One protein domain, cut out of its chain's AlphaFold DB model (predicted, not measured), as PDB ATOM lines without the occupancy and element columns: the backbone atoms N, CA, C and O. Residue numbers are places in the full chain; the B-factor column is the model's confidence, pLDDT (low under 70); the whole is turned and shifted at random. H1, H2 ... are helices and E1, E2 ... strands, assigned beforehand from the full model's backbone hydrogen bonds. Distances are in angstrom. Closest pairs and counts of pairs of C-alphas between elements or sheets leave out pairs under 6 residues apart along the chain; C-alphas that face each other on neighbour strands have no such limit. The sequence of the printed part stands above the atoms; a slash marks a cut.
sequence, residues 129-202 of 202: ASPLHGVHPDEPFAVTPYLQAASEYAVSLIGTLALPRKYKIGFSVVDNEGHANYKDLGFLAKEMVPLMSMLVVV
ATOM      1  N   ALA A 129      19.366  30.698   9.461       97.00
ATOM      2  CA  ALA A 129      19.647  32.102   9.765       97.00
ATOM      3  C   ALA A 129      20.547  32.268  11.000       97.00
ATOM      4  O   ALA A 129      20.662  31.340  11.805       97.00
ATOM      5  N   SER A 130      21.140  33.454  11.185       96.25
ATOM      6  CA  SER A 130      21.770  33.832  12.460       96.25
ATOM      7  C   SER A 130      20.780  33.660  13.623       96.25
ATOM      8  O   SER A 130      19.641  34.103  13.486       96.25
ATOM      9  N   PRO A 131      21.166  33.069  14.770       94.12
ATOM     10  CA  PRO A 131      20.228  32.747  15.853       94.12
ATOM     11  C   PRO A 131      19.465  33.940  16.446       94.12
ATOM     12  O   PRO A 131      18.359  33.758  16.947       94.12
ATOM     13  N   LEU A 132      20.048  35.142  16.395       94.50
ATOM     14  CA  LEU A 132      19.474  36.367  16.962       94.50
ATOM     15  C   LEU A 132      18.867  37.303  15.903       94.50
ATOM     16  O   LEU A 132      18.639  38.473  16.191       94.50
ATOM     17  N   HIS A 133      18.599  36.825  14.684       93.88
ATOM     18  CA  HIS A 133      17.978  37.651  13.643       93.88
ATOM     19  C   HIS A 133      16.683  38.338  14.136       93.88
ATOM     20  O   HIS A 133      15.875  37.758  14.864       93.88
ATOM     21  N   GLY A 134      16.463  39.581  13.721       92.12
ATOM     22  CA  GLY A 134      15.393  40.468  14.177       92.12
ATOM     23  C   GLY A 134      15.647  41.192  15.504       92.12
ATOM     24  O   GLY A 134      14.890  42.110  15.815       92.12
ATOM     25  N   VAL A 135      16.642  40.783  16.298       93.25
ATOM     26  CA  VAL A 135      16.967  41.390  17.606       93.25
ATOM     27  C   VAL A 135      18.471  41.547  17.845       93.25
ATOM     28  O   VAL A 135      18.878  41.962  18.930       93.25
ATOM     29  N   HIS A 136      19.305  41.182  16.872       94.44
ATOM     30  CA  HIS A 136      20.751  41.256  17.014       94.44
ATOM     31  C   HIS A 136      21.165  42.740  16.992       94.44
ATOM     32  O   HIS A 136      20.750  43.456  16.083       94.44
ATOM     33  N   PRO A 137      21.965  43.229  17.958       92.69
ATOM     34  CA  PRO A 137      22.273  44.658  18.083       92.69
ATOM     35  C   PRO A 137      22.980  45.232  16.851       92.69
ATOM     36  O   PRO A 137      22.699  46.360  16.460       92.69
ATOM     37  N   ASP A 138      23.842  44.435  16.220       92.94
ATOM     38  CA  ASP A 138      24.570  44.821  15.006       92.94
ATOM     39  C   ASP A 138      23.882  44.365  13.702       92.94
ATOM     40  O   ASP A 138      24.513  44.336  12.647       92.94
ATOM     41  N   GLU A 139      22.609  43.947  13.748       93.38
ATOM     42  CA  GLU A 139      21.864  43.614  12.528       93.38
ATOM     43  C   GLU A 139      21.552  44.893  11.730       93.38
ATOM     44  O   GLU A 139      20.848  45.766  12.240       93.38
ATOM     45  N   PRO A 140      22.000  44.998  10.463       92.06
ATOM     46  CA  PRO A 140      21.801  46.202   9.647       92.06
ATOM     47  C   PRO A 140      20.334  46.615   9.470       92.06
ATOM     48  O   PRO A 140      19.984  47.790   9.421       92.06
ATOM     49  N   PHE A 141      19.457  45.627   9.320       91.94
ATOM     50  CA  PHE A 141      18.015  45.788   9.178       91.94
ATOM     51  C   PHE A 141      17.348  44.464   9.529       91.94
ATOM     52  O   PHE A 141      17.943  43.407   9.341       91.94
ATOM     53  N   ALA A 142      16.088  44.493   9.961       90.38
ATOM     54  CA  ALA A 142      15.365  43.275  10.309       90.38
ATOM     55  C   ALA A 142      15.273  42.301   9.113       90.38
ATOM     56  O   ALA A 142      14.470  42.494   8.198       90.38
ATOM     57  N   VAL A 143      16.045  41.210   9.141       93.19
ATOM     58  CA  VAL A 143      16.083  40.189   8.075       93.19
ATOM     59  C   VAL A 143      14.871  39.254   8.130       93.19
ATOM     60  O   VAL A 143      14.513  38.621   7.133       93.19
ATOM     61  N   THR A 144      14.191  39.190   9.277       93.56
ATOM     62  CA  THR A 144      13.070  38.272   9.547       93.56
ATOM     63  C   THR A 144      11.998  38.216   8.443       93.56
ATOM     64  O   THR A 144      11.630  37.098   8.073       93.56
ATOM     65  N   PRO A 145      11.505  39.335   7.867       93.19
ATOM     66  CA  PRO A 145      10.503  39.282   6.798       93.19
ATOM     67  C   PRO A 145      11.008  38.577   5.529       93.19
ATOM     68  O   PRO A 145      10.287  37.783   4.929       93.19
ATOM     69  N   TYR A 146      12.267  38.811   5.153       94.38
ATOM     70  CA  TYR A 146      12.892  38.203   3.975       94.38
ATOM     71  C   TYR A 146      13.166  36.715   4.187       94.38
ATOM     72  O   TYR A 146      12.885  35.893   3.316       94.38
ATOM     73  N   LEU A 147      13.667  36.363   5.371       95.25
ATOM     74  CA  LEU A 147      13.891  34.981   5.775       95.25
ATOM     75  C   LEU A 147      12.583  34.175   5.769       95.25
ATOM     76  O   LEU A 147      12.559  33.024   5.322       95.25
ATOM     77  N   GLN A 148      11.491  34.775   6.251       94.38
ATOM     78  CA  GLN A 148      10.167  34.164   6.227       94.38
ATOM     79  C   GLN A 148       9.692  33.939   4.786       94.38
ATOM     80  O   GLN A 148       9.357  32.806   4.441       94.38
ATOM     81  N   ALA A 149       9.748  34.965   3.933       95.00
ATOM     82  CA  ALA A 149       9.351  34.852   2.530       95.00
ATOM     83  C   ALA A 149      10.168  33.783   1.780       95.00
ATOM     84  O   ALA A 149       9.607  32.947   1.073       95.00
ATOM     85  N   ALA A 150      11.487  33.746   1.993       96.25
ATOM     86  CA  ALA A 150      12.359  32.726   1.415       96.25
ATOM     87  C   ALA A 150      12.018  31.315   1.920       96.25
ATOM     88  O   ALA A 150      12.036  30.363   1.143       96.25
ATOM     89  N   SER A 151      11.679  31.168   3.205       96.50
ATOM     90  CA  SER A 151      11.262  29.886   3.790       96.50
ATOM     91  C   SER A 151       9.949  29.383   3.193       96.50
ATOM     92  O   SER A 151       9.855  28.214   2.821       96.50
ATOM     93  N   GLU A 152       8.945  30.256   3.093       96.19
ATOM     94  CA  GLU A 152       7.630  29.941   2.528       96.19
ATOM     95  C   GLU A 152       7.742  29.587   1.039       96.19
ATOM     96  O   GLU A 152       7.230  28.550   0.611       96.19
ATOM     97  N   TYR A 153       8.504  30.371   0.268       96.38
ATOM     98  CA  TYR A 153       8.771  30.096  -1.143       96.38
ATOM     99  C   TYR A 153       9.545  28.787  -1.345       96.38
ATOM    100  O   TYR A 153       9.180  27.954  -2.171       96.38
ATOM    101  N   ALA A 154      10.583  28.533  -0.544       96.62
ATOM    102  CA  ALA A 154      11.331  27.284  -0.640       96.62
ATOM    103  C   ALA A 154      10.448  26.056  -0.358       96.62
ATOM    104  O   ALA A 154      10.657  24.992  -0.943       96.62
ATOM    105  N   VAL A 155       9.463  26.184   0.536       96.56
ATOM    106  CA  VAL A 155       8.510  25.110   0.830       96.56
ATOM    107  C   VAL A 155       7.479  24.945  -0.286       96.56
ATOM    108  O   VAL A 155       7.159  23.807  -0.636       96.56
ATOM    109  N   SER A 156       7.012  26.035  -0.900       96.94
ATOM    110  CA  SER A 156       6.047  25.975  -2.007       96.94
ATOM    111  C   SER A 156       6.602  25.295  -3.266       96.94
ATOM    112  O   SER A 156       5.829  24.755  -4.058       96.94
ATOM    113  N   LEU A 157       7.927  25.230  -3.417       97.19
ATOM    114  CA  LEU A 157       8.607  24.516  -4.503       97.19
ATOM    115  C   LEU A 157       8.757  23.002  -4.266       97.19
ATOM    116  O   LEU A 157       9.126  22.251  -5.174       97.19
ATOM    117  N   ILE A 158       8.491  22.511  -3.053       96.25
ATOM    118  CA  ILE A 158       8.644  21.084  -2.754       96.25
ATOM    119  C   ILE A 158       7.556  20.286  -3.473       96.25
ATOM    120  O   ILE A 158       6.363  20.532  -3.282       96.25
ATOM    121  N   GLY A 159       7.985  19.296  -4.259       92.38
ATOM    122  CA  GLY A 159       7.106  18.454  -5.075       92.38
ATOM    123  C   GLY A 159       6.820  19.016  -6.470       92.38
ATOM    124  O   GLY A 159       6.350  18.266  -7.317       92.38
ATOM    125  N   THR A 160       7.148  20.285  -6.735       94.88
ATOM    126  CA  THR A 160       6.997  20.917  -8.060       94.88
ATOM    127  C   THR A 160       8.336  21.146  -8.755       94.88
ATOM    128  O   THR A 160       8.404  21.124  -9.980       94.88
ATOM    129  N   LEU A 161       9.415  21.312  -7.985       94.31
ATOM    130  CA  LEU A 161      10.776  21.443  -8.491       94.31
ATOM    131  C   LEU A 161      11.557  20.136  -8.306       94.31
ATOM    132  O   LEU A 161      11.740  19.666  -7.181       94.31
ATOM    133  N   ALA A 162      12.069  19.581  -9.404       94.06
ATOM    134  CA  ALA A 162      13.011  18.466  -9.373       94.06
ATOM    135  C   ALA A 162      14.448  19.002  -9.293       94.06
ATOM    136  O   ALA A 162      14.933  19.638 -10.229       94.06
ATOM    137  N   LEU A 163      15.132  18.747  -8.177       95.75
ATOM    138  CA  LEU A 163      16.531  19.132  -7.995       95.75
ATOM    139  C   LEU A 163      17.468  17.944  -8.253       95.75
ATOM    140  O   LEU A 163      17.141  16.822  -7.866       95.75
ATOM    141  N   PRO A 164      18.672  18.173  -8.813       96.25
ATOM    142  CA  PRO A 164      19.666  17.111  -8.985       96.25
ATOM    143  C   PRO A 164      20.219  16.609  -7.643       96.25
ATOM    144  O   PRO A 164      20.665  15.467  -7.529       96.25
ATOM    145  N   ARG A 165      20.221  17.467  -6.614       96.75
ATOM    146  CA  ARG A 165      20.620  17.122  -5.249       96.75
ATOM    147  C   ARG A 165      19.992  18.084  -4.238       96.75
ATOM    148  O   ARG A 165      19.422  19.105  -4.605       96.75
ATOM    149  N   LYS A 166      20.104  17.757  -2.945       96.19
ATOM    150  CA  LYS A 166      19.735  18.648  -1.829       96.19
ATOM    151  C   LYS A 166      20.277  20.066  -2.048       96.19
ATOM    152  O   LYS A 166      21.445  20.202  -2.391       96.19
ATOM    153  N   TYR A 167      19.452  21.065  -1.750       97.75
ATOM    154  CA  TYR A 167      19.808  22.478  -1.872       97.75
ATOM    155  C   TYR A 167      19.553  23.190  -0.545       97.75
ATOM    156  O   TYR A 167      18.489  23.034   0.060       97.75
ATOM    157  N   LYS A 168      20.539  23.918  -0.039       97.81
ATOM    158  CA  LYS A 168      20.512  24.614   1.244       97.81
ATOM    159  C   LYS A 168      20.541  26.111   1.000       97.81
ATOM    160  O   LYS A 168      21.392  26.599   0.270       97.81
ATOM    161  N   ILE A 169      19.664  26.816   1.699       98.00
ATOM    162  CA  ILE A 169      19.623  28.275   1.728       98.00
ATOM    163  C   ILE A 169      19.989  28.711   3.147       98.00
ATOM    164  O   ILE A 169      19.582  28.048   4.110       98.00
ATOM    165  N   GLY A 170      20.742  29.795   3.300       97.38
ATOM    166  CA  GLY A 170      20.985  30.370   4.618       97.38
ATOM    167  C   GLY A 170      21.253  31.861   4.608       97.38
ATOM    168  O   GLY A 170      21.762  32.413   3.643       97.38
ATOM    169  N   PHE A 171      20.900  32.487   5.719       97.56
ATOM    170  CA  PHE A 171      21.012  33.910   5.979       97.56
ATOM    171  C   PHE A 171      22.009  34.130   7.115       97.56
ATOM    172  O   PHE A 171      22.103  33.320   8.033       97.56
ATOM    173  N   SER A 172      22.758  35.219   7.083       96.31
ATOM    174  CA  SER A 172      23.565  35.704   8.202       96.31
ATOM    175  C   SER A 172      23.327  37.201   8.357       96.31
ATOM    176  O   SER A 172      23.191  37.909   7.358       96.31
ATOM    177  N   VAL A 173      23.206  37.666   9.599       94.94
ATOM    178  CA  VAL A 173      22.988  39.095   9.906       94.94
ATOM    179  C   VAL A 173      24.297  39.801  10.241       94.94
ATOM    180  O   VAL A 173      24.503  40.930   9.815       94.94
ATOM    181  N   VAL A 174      25.205  39.093  10.913       91.56
ATOM    182  CA  VAL A 174      26.578  39.510  11.200       91.56
ATOM    183  C   VAL A 174      27.515  38.389  10.776       91.56
ATOM    184  O   VAL A 174      27.219  37.206  10.975       91.56
ATOM    185  N   ASP A 175      28.621  38.775  10.141       89.62
ATOM    186  CA  ASP A 175      29.652  37.885   9.614       89.62
ATOM    187  C   ASP A 175      29.075  36.639   8.927       89.62
ATOM    188  O   ASP A 175      28.497  36.723   7.846       89.62
ATOM    189  N   ASN A 176      29.236  35.470   9.542       92.81
ATOM    190  CA  ASN A 176      28.763  34.198   9.013       92.81
ATOM    191  C   ASN A 176      28.130  33.324  10.107       92.81
ATOM    192  O   ASN A 176      28.211  32.097  10.059       92.81
ATOM    193  N   GLU A 177      27.504  33.934  11.114       92.56
ATOM    194  CA  GLU A 177      26.900  33.202  12.238       92.56
ATOM    195  C   GLU A 177      25.816  32.204  11.802       92.56
ATOM    196  O   GLU A 177      25.660  31.134  12.388       92.56
ATOM    197  N   GLY A 178      25.066  32.533  10.747       91.88
ATOM    198  CA  GLY A 178      24.076  31.638  10.147       91.88
ATOM    199  C   GLY A 178      24.656  30.672   9.110       91.88
ATOM    200  O   GLY A 178      23.906  29.937   8.454       91.88
ATOM    201  N   HIS A 179      25.986  30.650   8.962       94.81
ATOM    202  CA  HIS A 179      26.731  29.785   8.051       94.81
ATOM    203  C   HIS A 179      26.328  29.950   6.579       94.81
ATOM    204  O   HIS A 179      26.265  28.952   5.859       94.81
ATOM    205  N   ALA A 180      26.013  31.176   6.147       95.31
ATOM    206  CA  ALA A 180      25.553  31.490   4.794       95.31
ATOM    207  C   ALA A 180      26.557  31.063   3.708       95.31
ATOM    208  O   ALA A 180      26.143  30.486   2.708       95.31
ATOM    209  N   ASN A 181      27.864  31.222   3.943       94.19
ATOM    210  CA  ASN A 181      28.918  30.862   2.980       94.19
ATOM    211  C   ASN A 181      29.105  29.342   2.752       94.19
ATOM    212  O   ASN A 181      29.856  28.931   1.871       94.19
ATOM    213  N   TYR A 182      28.456  28.490   3.556       91.69
ATOM    214  CA  TYR A 182      28.488  27.026   3.417       91.69
ATOM    215  C   TYR A 182      27.195  26.471   2.796       91.69
ATOM    216  O   TYR A 182      26.931  25.260   2.853       91.69
ATOM    217  N   LYS A 183      26.324  27.355   2.301       96.06
ATOM    218  CA  LYS A 183      25.037  27.014   1.690       96.06
ATOM    219  C   LYS A 183      25.157  27.080   0.176       96.06
ATOM    220  O   LYS A 183      26.065  27.698  -0.357       96.06
ATOM    221  N   ASP A 184      24.225  26.424  -0.501       97.44
ATOM    222  CA  ASP A 184      24.136  26.487  -1.960       97.44
ATOM    223  C   ASP A 184      23.627  27.871  -2.417       97.44
ATOM    224  O   ASP A 184      23.927  28.305  -3.526       97.44
ATOM    225  N   LEU A 185      22.888  28.566  -1.541       97.38
ATOM    226  CA  LEU A 185      22.531  29.980  -1.656       97.38
ATOM    227  C   LEU A 185      22.664  30.677  -0.295       97.38
ATOM    228  O   LEU A 185      21.888  30.396   0.627       97.38
ATOM    229  N   GLY A 186      23.647  31.566  -0.173       96.81
ATOM    230  CA  GLY A 186      23.895  32.370   1.017       96.81
ATOM    231  C   GLY A 186      23.395  33.804   0.864       96.81
ATOM    232  O   GLY A 186      23.515  34.400  -0.202       96.81
ATOM    233  N   PHE A 187      22.864  34.374   1.945       96.25
ATOM    234  CA  PHE A 187      22.553  35.798   2.051       96.25
ATOM    235  C   PHE A 187      23.226  36.398   3.282       96.25
ATOM    236  O   PHE A 187      23.098  35.860   4.382       96.25
ATOM    237  N   LEU A 188      23.888  37.539   3.116       94.94
ATOM    238  CA  LEU A 188      24.455  38.331   4.201       94.94
ATOM    239  C   LEU A 188      23.803  39.714   4.223       94.94
ATOM    240  O   LEU A 188      23.787  40.412   3.208       94.94
ATOM    241  N   ALA A 189      23.266  40.113   5.375       92.75
ATOM    242  CA  ALA A 189      22.775  41.471   5.568       92.75
ATOM    243  C   ALA A 189      23.949  42.459   5.571       92.75
ATOM    244  O   ALA A 189      24.935  42.266   6.285       92.75
ATOM    245  N   LYS A 190      23.850  43.518   4.761       89.31
ATOM    246  CA  LYS A 190      24.838  44.600   4.714       89.31
ATOM    247  C   LYS A 190      24.159  45.956   4.565       89.31
ATOM    248  O   LYS A 190      23.181  46.100   3.830       89.31
ATOM    249  N   GLU A 191      24.746  46.956   5.208       83.94
ATOM    250  CA  GLU A 191      24.559  48.349   4.813       83.94
ATOM    251  C   GLU A 191      25.468  48.651   3.619       83.94
ATOM    252  O   GLU A 191      26.659  48.336   3.627       83.94
ATOM    253  N   MET A 192      24.916  49.275   2.588       67.75
ATOM    254  CA  MET A 192      25.664  49.850   1.478       67.75
ATOM    255  C   MET A 192      25.531  51.372   1.589       67.75
ATOM    256  O   MET A 192      24.436  51.875   1.395       67.75
ATOM    257  N   VAL A 193      26.629  52.078   1.903       63.34
ATOM    258  CA  VAL A 193      26.857  53.545   1.766       63.34
ATOM    259  C   VAL A 193      25.646  54.443   2.118       63.34
ATOM    260  O   VAL A 193      24.680  54.467   1.368       63.34
ATOM    261  N   PRO A 194      25.761  55.388   3.073       55.56
ATOM    262  CA  PRO A 194      24.914  55.590   4.269       55.56
ATOM    263  C   PRO A 194      23.368  55.497   4.184       55.56
ATOM    264  O   PRO A 194      22.714  55.772   5.183       55.56
ATOM    265  N   LEU A 195      22.742  55.187   3.048       52.22
ATOM    266  CA  LEU A 195      21.294  55.289   2.837       52.22
ATOM    267  C   LEU A 195      20.652  54.062   2.163       52.22
ATOM    268  O   LEU A 195      19.453  54.103   1.893       52.22
ATOM    269  N   MET A 196      21.381  52.971   1.893       54.00
ATOM    270  CA  MET A 196      20.806  51.798   1.218       54.00
ATOM    271  C   MET A 196      21.148  50.486   1.941       54.00
ATOM    272  O   MET A 196      22.302  50.096   2.059       54.00
ATOM    273  N   SER A 197      20.135  49.773   2.433       69.19
ATOM    274  CA  SER A 197      20.287  48.455   3.072       69.19
ATOM    275  C   SER A 197      19.857  47.342   2.117       69.19
ATOM    276  O   SER A 197      18.847  47.490   1.428       69.19
ATOM    277  N   MET A 198      20.605  46.233   2.049       77.94
ATOM    278  CA  MET A 198      20.299  45.123   1.133       77.94
ATOM    279  C   MET A 198      20.820  43.767   1.649       77.94
ATOM    280  O   MET A 198      21.765  43.695   2.433       77.94
ATOM    281  N   LEU A 199      20.223  42.671   1.169       76.56
ATOM    282  CA  LEU A 199      20.800  41.325   1.257       76.56
ATOM    283  C   LEU A 199      21.799  41.111   0.114       76.56
ATOM    284  O   LEU A 199      21.428  41.195  -1.057       76.56
ATOM    285  N   VAL A 200      23.049  40.801   0.445       75.25
ATOM    286  CA  VAL A 200      24.084  40.432  -0.529       75.25
ATOM    287  C   VAL A 200      24.111  38.913  -0.665       75.25
ATOM    288  O   VAL A 200      24.117  38.210   0.344       75.25
ATOM    289  N   VAL A 201      24.127  38.406  -1.899       76.00
ATOM    290  CA  VAL A 201      24.320  36.973  -2.164       76.00
ATOM    291  C   VAL A 201      25.798  36.639  -1.969       76.00
ATOM    292  O   VAL A 201      26.649  37.289  -2.578       76.00
ATOM    293  N   VAL A 202      26.088  35.668  -1.102       69.69
ATOM    294  CA  VAL A 202      27.446  35.267  -0.686       69.69
ATOM    295  C   VAL A 202      27.709  33.787  -0.902       69.69
ATOM    296  O   VAL A 202      26.731  33.004  -0.879       69.69
TER     297      VAL A 202
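Overview. This is residues 129 to 202 of the 202 residues of the protein "Nitrite/sulfite reductase ferredoxin domain protein" of Veillonella sp. oral taxon 780 str. F0422 (UniProt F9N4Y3). A single helix, H1, packs over one face of a small three-stranded sheet of E1, E2 and E3, running along its strands and coming closest to the edge strand E1. Residues 155 to 165, which stand free, stick out at one end of the domain, and the turn of the hairpin E2 and E3 lies toward the other. The 74 printed residues hold, in order, H1, E1, E2 and E3; the class is mixed, helices and strands, with 31 residues in named elements, under half. The sheet runs E1 E2 E3 and is mixed. The whole is only just compact, close to loose, with a radius of gyration of the C-alphas of 13.1 A, and elongated, spanning 41 by 22 by 21 A.

Along the chain. Start at C-alpha 129 at (19.647, 32.102, 9.765); residues 129 to 143 have no named element. Find C-alpha 144 at (13.070, 38.272, 9.547), where H1 begins, residues 144 to 156, 18.3 A long. E1 follows at residues 169 to 172. E2, residues 185 to 192, measures 20.4 A and bends by 54 degrees at residue 189. E3, residues 196 to 201, measures 15.6 A and ends at (24.320, 36.973, -2.164).

Arrangement. E1 and E2 are parallel at 29 degrees; look for N 172 and O 187, 2.8 A apart. E2 and E3, a hairpin, are antiparallel at 158 degrees, with N 188 and O 200 2.9 A apart. H1 is on the sheet at a height of 9.7 A, over E1 and only just over E2, where 3 of its C-alphas fall. It runs along the strands, at 5 degrees to E1 on the local plane. Their closest C-alphas, Leu 147 and Phe 171, are 7.2 A apart. In H1 every O i to N i+4 pair is within hydrogen-bond range.

Size, cuts and confidence. The farthest C-alphas, Gly 159 and Pro 194, are 42.2 A apart. The printed part has no cut. The links H1 to E1 and E1 to E2 are long; E2 to E3 is tight. Look for pLDDT under 70 at residues 192 to 197 and residue 202.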